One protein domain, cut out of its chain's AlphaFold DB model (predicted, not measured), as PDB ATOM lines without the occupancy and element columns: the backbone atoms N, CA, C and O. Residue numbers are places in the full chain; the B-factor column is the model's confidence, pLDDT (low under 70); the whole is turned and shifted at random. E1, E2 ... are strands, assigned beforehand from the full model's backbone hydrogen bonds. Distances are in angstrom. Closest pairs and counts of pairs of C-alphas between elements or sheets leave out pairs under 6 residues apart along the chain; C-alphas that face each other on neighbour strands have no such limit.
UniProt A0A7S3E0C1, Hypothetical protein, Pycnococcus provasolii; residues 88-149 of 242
ATOM      1  N   ASN A  88      33.862 -54.127  49.153       74.31
ATOM      2  CA  ASN A  88      34.399 -53.803  47.833       74.31
ATOM      3  C   ASN A  88      33.637 -52.620  47.195       74.31
ATOM      4  O   ASN A  88      32.408 -52.530  47.307       74.31
ATOM      5  N   GLY A  89      34.356 -51.740  46.495       82.56
ATOM      6  CA  GLY A  89      33.778 -50.728  45.604       82.56
ATOM      7  C   GLY A  89      33.359 -51.303  44.243       82.56
ATOM      8  O   GLY A  89      33.661 -52.450  43.910       82.56
ATOM      9  N   CYS A  90      32.669 -50.502  43.430       87.81
ATOM     10  CA  CYS A  90      32.115 -50.889  42.130       87.81
ATOM     11  C   CYS A  90      32.830 -50.147  40.994       87.81
ATOM     12  O   CYS A  90      32.293 -49.195  40.420       87.81
ATOM     13  N   GLY A  91      34.051 -50.577  40.662       87.50
ATOM     14  CA  GLY A  91      34.908 -49.867  39.707       87.50
ATOM     15  C   GLY A  91      35.419 -48.561  40.314       87.50
ATOM     16  O   GLY A  91      36.080 -48.600  41.343       87.50
ATOM     17  N   ASP A  92      35.068 -47.423  39.713       83.44
ATOM     18  CA  ASP A  92      35.465 -46.088  40.196       83.44
ATOM     19  C   ASP A  92      34.575 -45.554  41.341       83.44
ATOM     20  O   ASP A  92      34.759 -44.430  41.803       83.44
ATOM     21  N   ALA A  93      33.563 -46.318  41.771       79.50
ATOM     22  CA  ALA A  93      32.630 -45.918  42.823       79.50
ATOM     23  C   ALA A  93      32.952 -46.607  44.155       79.50
ATOM     24  O   ALA A  93      33.032 -47.834  44.218       79.50
ATOM     25  N   GLU A  94      33.062 -45.823  45.226       83.19
ATOM     26  CA  GLU A  94      33.220 -46.330  46.593       83.19
ATOM     27  C   GLU A  94      31.987 -47.127  47.052       83.19
ATOM     28  O   GLU A  94      30.870 -46.939  46.556       83.19
ATOM     29  N   HIS A  95      32.169 -48.015  48.031       86.00
ATOM     30  CA  HIS A  95      31.043 -48.694  48.666       86.00
ATOM     31  C   HIS A  95      30.059 -47.681  49.280       86.00
ATOM     32  O   HIS A  95      30.457 -46.733  49.951       86.00
ATOM     33  N   GLY A  96      28.761 -47.883  49.052       85.50
ATOM     34  CA  GLY A  96      27.699 -46.969  49.470       85.50
ATOM     35  C   GLY A  96      27.535 -45.744  48.565       85.50
ATOM     36  O   GLY A  96      26.574 -44.990  48.733       85.50
ATOM     37  N   ALA A  97      28.418 -45.538  47.580       85.12
ATOM     38  CA  ALA A  97      28.289 -44.427  46.649       85.12
ATOM     39  C   ALA A  97      27.057 -44.595  45.750       85.12
ATOM     40  O   ALA A  97      26.756 -45.681  45.242       85.12
ATOM     41  N   VAL A  98      26.370 -43.479  45.505       92.56
ATOM     42  CA  VAL A  98      25.264 -43.394  44.549       92.56
ATOM     43  C   VAL A  98      25.787 -42.810  43.247       92.56
ATOM     44  O   VAL A  98      26.258 -41.674  43.202       92.56
ATOM     45  N   VAL A  99      25.665 -43.582  42.171       93.56
ATOM     46  CA  VAL A  99      26.068 -43.177  40.823       93.56
ATOM     47  C   VAL A  99      24.828 -42.856  39.996       93.56
ATOM     48  O   VAL A  99      23.845 -43.600  40.017       93.56
ATOM     49  N   PHE A 100      24.884 -41.762  39.234       93.81
ATOM     50  CA  PHE A 100      23.807 -41.347  38.338       93.81
ATOM     51  C   PHE A 100      24.142 -41.673  36.883       93.81
ATOM     52  O   PHE A 100      25.131 -41.186  36.338       93.81
ATOM     53  N   ASP A 101      23.268 -42.438  36.233       94.69
ATOM     54  CA  ASP A 101      23.266 -42.548  34.775       94.69
ATOM     55  C   ASP A 101      22.393 -41.423  34.199       94.69
ATOM     56  O   ASP A 101      21.364 -41.072  34.784       94.69
ATOM     57  N   ASN A 102      22.753 -40.893  33.029       95.50
ATOM     58  CA  ASN A 102      21.939 -39.925  32.295       95.50
ATOM     59  C   ASN A 102      21.667 -40.382  30.853       95.50
ATOM     60  O   ASN A 102      22.431 -41.158  30.277       95.50
ATOM     61  N   ARG A 103      20.556 -39.915  30.275       96.81
ATOM     62  CA  ARG A 103      20.220 -40.089  28.853       96.81
ATOM     63  C   ARG A 103      19.405 -38.907  28.344       96.81
ATOM     64  O   ARG A 103      18.642 -38.315  29.101       96.81
ATOM     65  N   VAL A 104      19.502 -38.604  27.054       97.12
ATOM     66  CA  VAL A 104      18.630 -37.617  26.400       97.12
ATOM     67  C   VAL A 104      17.509 -38.351  25.675       97.12
ATOM     68  O   VAL A 104      17.771 -39.209  24.836       97.12
ATOM     69  N   MET A 105      16.267 -37.998  25.993       98.12
ATOM     70  CA  MET A 105      15.067 -38.526  25.349       98.12
ATOM     71  C   MET A 105      14.304 -37.401  24.654       98.12
ATOM     72  O   MET A 105      14.429 -36.231  25.007       98.12
ATOM     73  N   TYR A 106      13.480 -37.757  23.677       98.25
ATOM     74  CA  TYR A 106      12.674 -36.840  22.885       98.25
ATOM     75  C   TYR A 106      11.186 -37.108  23.074       98.25
ATOM     76  O   TYR A 106      10.755 -38.244  23.300       98.25
ATOM     77  N   ARG A 107      10.387 -36.045  22.950       98.00
ATOM     78  CA  ARG A 107       8.926 -36.108  23.091       98.00
ATOM     79  C   ARG A 107       8.254 -36.923  21.984       98.00
ATOM     80  O   ARG A 107       7.239 -37.562  22.237       98.00
ATOM     81  N   ALA A 108       8.792 -36.868  20.767       95.62
ATOM     82  CA  ALA A 108       8.283 -37.558  19.582       95.62
ATOM     83  C   ALA A 108       9.432 -37.856  18.604       95.62
ATOM     84  O   ALA A 108      10.354 -37.049  18.494       95.62
ATOM     85  N   SER A 109       9.345 -38.962  17.856       94.69
ATOM     86  CA  SER A 109      10.319 -39.286  16.798       94.69
ATOM     87  C   SER A 109      10.205 -38.393  15.557       94.69
ATOM     88  O   SER A 109      11.210 -38.169  14.888       94.69
ATOM     89  N   PHE A 110       9.003 -37.898  15.240       92.38
ATOM     90  CA  PHE A 110       8.709 -37.084  14.049       92.38
ATOM     91  C   PHE A 110       7.746 -35.936  14.397       92.38
ATOM     92  O   PHE A 110       6.576 -35.965  14.009       92.38
ATOM     93  N   PRO A 111       8.170 -34.958  15.214       93.06
ATOM     94  CA  PRO A 111       7.344 -33.788  15.476       93.06
ATOM     95  C   PRO A 111       7.167 -32.967  14.195       93.06
ATOM     96  O   PRO A 111       8.077 -32.884  13.379       93.06
ATOM     97  N   ASP A 112       6.021 -32.297  14.053       88.50
ATOM     98  CA  ASP A 112       5.803 -31.348  12.953       88.50
ATOM     99  C   ASP A 112       6.802 -30.180  13.006       88.50
ATOM    100  O   ASP A 112       7.164 -29.627  11.986       88.50
ATOM    101  N   GLY A 113       7.302 -29.820  14.188       90.06
ATOM    102  CA  GLY A 113       8.269 -28.738  14.370       90.06
ATOM    103  C   GLY A 113       9.612 -29.202  14.945       90.06
ATOM    104  O   GLY A 113      10.058 -30.319  14.670       90.06
ATOM    105  N   PRO A 114      10.273 -28.360  15.764       90.44
ATOM    106  CA  PRO A 114      11.555 -28.710  16.355       90.44
ATOM    107  C   PRO A 114      11.429 -29.881  17.333       90.44
ATOM    108  O   PRO A 114      10.385 -30.119  17.948       90.44
ATOM    109  N   CYS A 115      12.542 -30.582  17.517       95.56
ATOM    110  CA  CYS A 115      12.671 -31.603  18.541       95.56
ATOM    111  C   CYS A 115      12.608 -30.976  19.935       95.56
ATOM    112  O   CYS A 115      13.360 -30.056  20.242       95.56
ATOM    113  N   LEU A 116      11.740 -31.516  20.789       96.31
ATOM    114  CA  LEU A 116      11.745 -31.232  22.221       96.31
ATOM    115  C   LEU A 116      12.451 -32.389  22.923       96.31
ATOM    116  O   LEU A 116      12.020 -33.539  22.779       96.31
ATOM    117  N   SER A 117      13.524 -32.081  23.648       98.00
ATOM    118  CA  SER A 117      14.336 -33.047  24.387       98.00
ATOM    119  C   SER A 117      14.240 -32.849  25.901       98.00
ATOM    120  O   SER A 117      13.918 -31.769  26.391       98.00
ATOM    121  N   GLU A 118      14.521 -33.921  26.634       98.19
ATOM    122  CA  GLU A 118      14.592 -33.979  28.092       98.19
ATOM    123  C   GLU A 118      15.818 -34.816  28.474       98.19
ATOM    124  O   GLU A 118      16.038 -35.887  27.903       98.19
ATOM    125  N   THR A 119      16.618 -34.342  29.434       97.38
ATOM    126  CA  THR A 119      17.673 -35.169  30.037       97.38
ATOM    127  C   THR A 119      17.084 -35.905  31.228       97.38
ATOM    128  O   THR A 119      16.607 -35.277  32.171       97.38
ATOM    129  N   GLN A 120      17.114 -37.228  31.161       97.81
ATOM    130  CA  GLN A 120      16.619 -38.119  32.194       97.81
ATOM    131  C   GLN A 120      17.781 -38.732  32.964       97.81
ATOM    132  O   GLN A 120      18.860 -38.937  32.411       97.81
ATOM    133  N   TYR A 121      17.527 -39.061  34.223       96.88
ATOM    134  CA  TYR A 121      18.485 -39.608  35.167       96.88
ATOM    135  C   TYR A 121      17.894 -40.822  35.876       96.88
ATOM    136  O   TYR A 121      16.676 -40.919  36.066       96.88
ATOM    137  N   ARG A 122      18.768 -41.729  36.295       98.00
ATOM    138  CA  ARG A 122      18.459 -42.786  37.261       98.00
ATOM    139  C   ARG A 122      19.657 -42.999  38.175       98.00
ATOM    140  O   ARG A 122      20.787 -42.728  37.772       98.00
ATOM    141  N   ALA A 123      19.403 -43.492  39.375       96.44
ATOM    142  CA  ALA A 123      20.423 -43.767  40.374       96.44
ATOM    143  C   ALA A 123      20.688 -45.272  40.488       96.44
ATOM    144  O   ALA A 123      19.789 -46.084  40.263       96.44
ATOM    145  N   ARG A 124      21.906 -45.637  40.874       96.31
ATOM    146  CA  ARG A 124      22.261 -46.978  41.357       96.31
ATOM    147  C   ARG A 124      23.255 -46.847  42.504       96.31
ATOM    148  O   ARG A 124      24.154 -46.010  42.433       96.31
ATOM    149  N   THR A 125      23.085 -47.660  43.535       95.62
ATOM    150  CA  THR A 125      23.984 -47.702  44.692       95.62
ATOM    151  C   THR A 125      25.030 -48.783  44.470       95.62
ATOM    152  O   THR A 125      24.710 -49.849  43.941       95.62
ATOM    153  N   CYS A 126      26.278 -48.519  44.844       92.94
ATOM    154  CA  CYS A 126      27.284 -49.565  44.960       92.94
ATOM    155  C   CYS A 126      27.168 -50.249  46.324       92.94
ATOM    156  O   CYS A 126      27.362 -49.602  47.350       92.94
ATOM    157  N   GLU A 127      26.906 -51.553  46.349       91.56
ATOM    158  CA  GLU A 127      26.868 -52.335  47.578       91.56
ATOM    159  C   GLU A 127      27.709 -53.610  47.423       91.56
ATOM    160  O   GLU A 127      27.528 -54.396  46.495       91.56
ATOM    161  N   ASN A 128      28.661 -53.816  48.338       87.44
ATOM    162  CA  ASN A 128      29.526 -55.000  48.397       87.44
ATOM    163  C   ASN A 128      30.198 -55.395  47.064       87.44
ATOM    164  O   ASN A 128      30.305 -56.575  46.736       87.44
ATOM    165  N   GLY A 129      30.666 -54.414  46.294       88.62
ATOM    166  CA  GLY A 129      31.359 -54.624  45.022       88.62
ATOM    167  C   GLY A 129      30.452 -54.768  43.807       88.62
ATOM    168  O   GLY A 129      30.945 -54.957  42.694       88.62
ATOM    169  N   PHE A 130      29.135 -54.664  43.989       92.44
ATOM    170  CA  PHE A 130      28.159 -54.768  42.915       92.44
ATOM    171  C   PHE A 130      27.221 -53.564  42.913       92.44
ATOM    172  O   PHE A 130      26.797 -53.074  43.954       92.44
ATOM    173  N   PHE A 131      26.863 -53.082  41.723       94.56
ATOM    174  CA  PHE A 131      25.781 -52.111  41.622       94.56
ATOM    175  C   PHE A 131      24.445 -52.810  41.865       94.56
ATOM    176  O   PHE A 131      24.128 -53.796  41.193       94.56
ATOM    177  N   GLU A 132      23.649 -52.263  42.781       96.19
ATOM    178  CA  GLU A 132      22.253 -52.646  42.952       96.19
ATOM    179  C   GLU A 132      21.447 -52.431  41.657       96.19
ATOM    180  O   GLU A 132      21.876 -51.760  40.707       96.19
ATOM    181  N   ALA A 133      20.229 -52.979  41.629       97.31
ATOM    182  CA  ALA A 133      19.296 -52.712  40.545       97.31
ATOM    183  C   ALA A 133      19.067 -51.192  40.408       97.31
ATOM    184  O   ALA A 133      18.734 -50.527  41.391       97.31
ATOM    185  N   PRO A 134      19.225 -50.617  39.203       97.81
ATOM    186  CA  PRO A 134      19.082 -49.182  39.027       97.81
ATOM    187  C   PRO A 134      17.631 -48.743  39.252       97.81
ATOM    188  O   PRO A 134      16.686 -49.464  38.913       97.81
ATOM    189  N   SER A 135      17.449 -47.520  39.750       98.00
ATOM    190  CA  SER A 135      16.137 -46.893  39.867       98.00
ATOM    191  C   SER A 135      15.460 -46.773  38.499       98.00
ATOM    192  O   SER A 135      16.091 -46.839  37.435       98.00
ATOM    193  N   GLN A 136      14.152 -46.519  38.511       98.06
ATOM    194  CA  GLN A 136      13.470 -46.106  37.290       98.06
ATOM    195  C   GLN A 136      14.078 -44.799  36.766       98.06
ATOM    196  O   GLN A 136      14.546 -43.958  37.539       98.06
ATOM    197  N   TRP A 137      14.073 -44.650  35.442       98.00
ATOM    198  CA  TRP A 137      14.372 -43.374  34.803       98.00
ATOM    199  C   TRP A 137      13.317 -42.348  35.205       98.00
ATOM    200  O   TRP A 137      12.124 -42.654  35.190       98.00
ATOM    201  N   ASN A 138      13.752 -41.135  35.532       95.94
ATOM    202  CA  ASN A 138      12.834 -40.010  35.662       95.94
ATOM    203  C   ASN A 138      12.387 -39.491  34.276       95.94
ATOM    204  O   ASN A 138      12.871 -39.943  33.238       95.94
ATOM    205  N   GLY A 139      11.463 -38.529  34.268       97.44
ATOM    206  CA  GLY A 139      10.986 -37.871  33.053       97.44
ATOM    207  C   GLY A 139       9.850 -38.604  32.337       97.44
ATOM    208  O   GLY A 139       9.355 -39.638  32.785       97.44
ATOM    209  N   MET A 140       9.392 -38.021  31.228       97.94
ATOM    210  CA  MET A 140       8.220 -38.504  30.477       97.94
ATOM    211  C   MET A 140       8.526 -38.829  29.016       97.94
ATOM    212  O   MET A 140       7.711 -39.460  28.342       97.94
ATOM    213  N   TYR A 141       9.662 -38.374  28.490       98.31
ATOM    214  CA  TYR A 141       9.994 -38.547  27.078       98.31
ATOM    215  C   TYR A 141      10.492 -39.971  26.805       98.31
ATOM    216  O   TYR A 141      11.237 -40.546  27.598       98.31
ATOM    217  N   GLN A 142      10.055 -40.562  25.690       97.88
ATOM    218  CA  GLN A 142      10.205 -42.004  25.439       97.88
ATOM    219  C   GLN A 142      11.014 -42.337  24.182       97.88
ATOM    220  O   GLN A 142      11.402 -43.488  23.997       97.88
ATOM    221  N   PHE A 143      11.315 -41.354  23.329       97.62
ATOM    222  CA  PHE A 143      11.985 -41.599  22.051       97.62
ATOM    223  C   PHE A 143      13.486 -41.308  22.135       97.62
ATOM    224  O   PHE A 143      13.886 -40.263  22.632       97.62
ATOM    225  N   PHE A 144      14.329 -42.213  21.633       97.25
ATOM    226  CA  PHE A 144      15.795 -42.051  21.640       97.25
ATOM    227  C   PHE A 144      16.329 -41.149  20.519       97.25
ATOM    228  O   PHE A 144      17.455 -40.666  20.587       97.25
ATOM    229  N   TYR A 145      15.535 -40.932  19.475       95.31
ATOM    230  CA  TYR A 145      15.892 -40.108  18.326       95.31
ATOM    231  C   TYR A 145      14.730 -39.186  17.968       95.31
ATOM    232  O   TYR A 145      13.575 -39.471  18.287       95.31
ATOM    233  N   CYS A 146      15.044 -38.094  17.276       95.75
ATOM    234  CA  CYS A 146      14.056 -37.170  16.749       95.75
ATOM    235  C   CYS A 146      14.490 -36.630  15.383       95.75
ATOM    236  O   CYS A 146      15.628 -36.193  15.211       95.75
ATOM    237  N   ASN A 147      13.561 -36.658  14.428       92.62
ATOM    238  CA  ASN A 147      13.690 -36.061  13.106       92.62
ATOM    239  C   ASN A 147      12.731 -34.867  13.027       92.62
ATOM    240  O   ASN A 147      11.523 -35.080  12.896       92.62
ATOM    241  N   PRO A 148      13.227 -33.625  13.140       92.44
ATOM    242  CA  PRO A 148      12.360 -32.457  13.193       92.44
ATOM    243  C   PRO A 148      11.660 -32.235  11.850       92.44
ATOM    244  O   PRO A 148      12.293 -32.290  10.791       92.44
ATOM    245  N   GLY A 149      10.358 -31.981  11.905       92.12
ATOM    246  CA  GLY A 149       9.567 -31.509  10.778       92.12
ATOM    247  C   GLY A 149       9.784 -30.020  10.519       92.12
ATOM    248  O   GLY A 149      10.438 -29.305  11.283       92.12
TER     249      GLY A 149
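Overview. This is residues 88 to 149 of the 242 residues of the protein "Hypothetical protein" of Pycnococcus provasolii (UniProt A0A7S3E0C1). Little of this domain is regular structure: it is a thin rod made by one long two-stranded hairpin, E1 and E2, with a last stretch, residues 128 to 149, that folds back along its length. Residues 88 to 97 lie at one end of the hairpin, and its link, residues 107 to 116, at the other. The printed part has 62 residues, 20 of them in the two strands, and is all strand with no named helix. It is only just loose, close to extended, with a radius of gyration of the C-alphas of 15.9 A and spans of 50 by 18 by 11 A.

Along the chain. E1, residues 98 to 106, begins at C-alpha 98 (25.264, -43.394, 44.549) and is 25.9 A long. E2, residues 117 to 127, is 32.7 A long and ends at C-alpha 127 (26.868, -52.335, 47.578).

Arrangement. E1 and E2 are antiparallel neighbours at 158 degrees. C-alphas 98 and 125 face each other at 4.5 A. N 101 and O 122 are within hydrogen-bond range at 2.9 A. Residues 126 to 127 of E2 pair antiparallel with residues 130 to 131.

Size, cuts and confidence. The printed part has no cut. The link from E1 to E2 is short. No printed residue is under 70 in pLDDT.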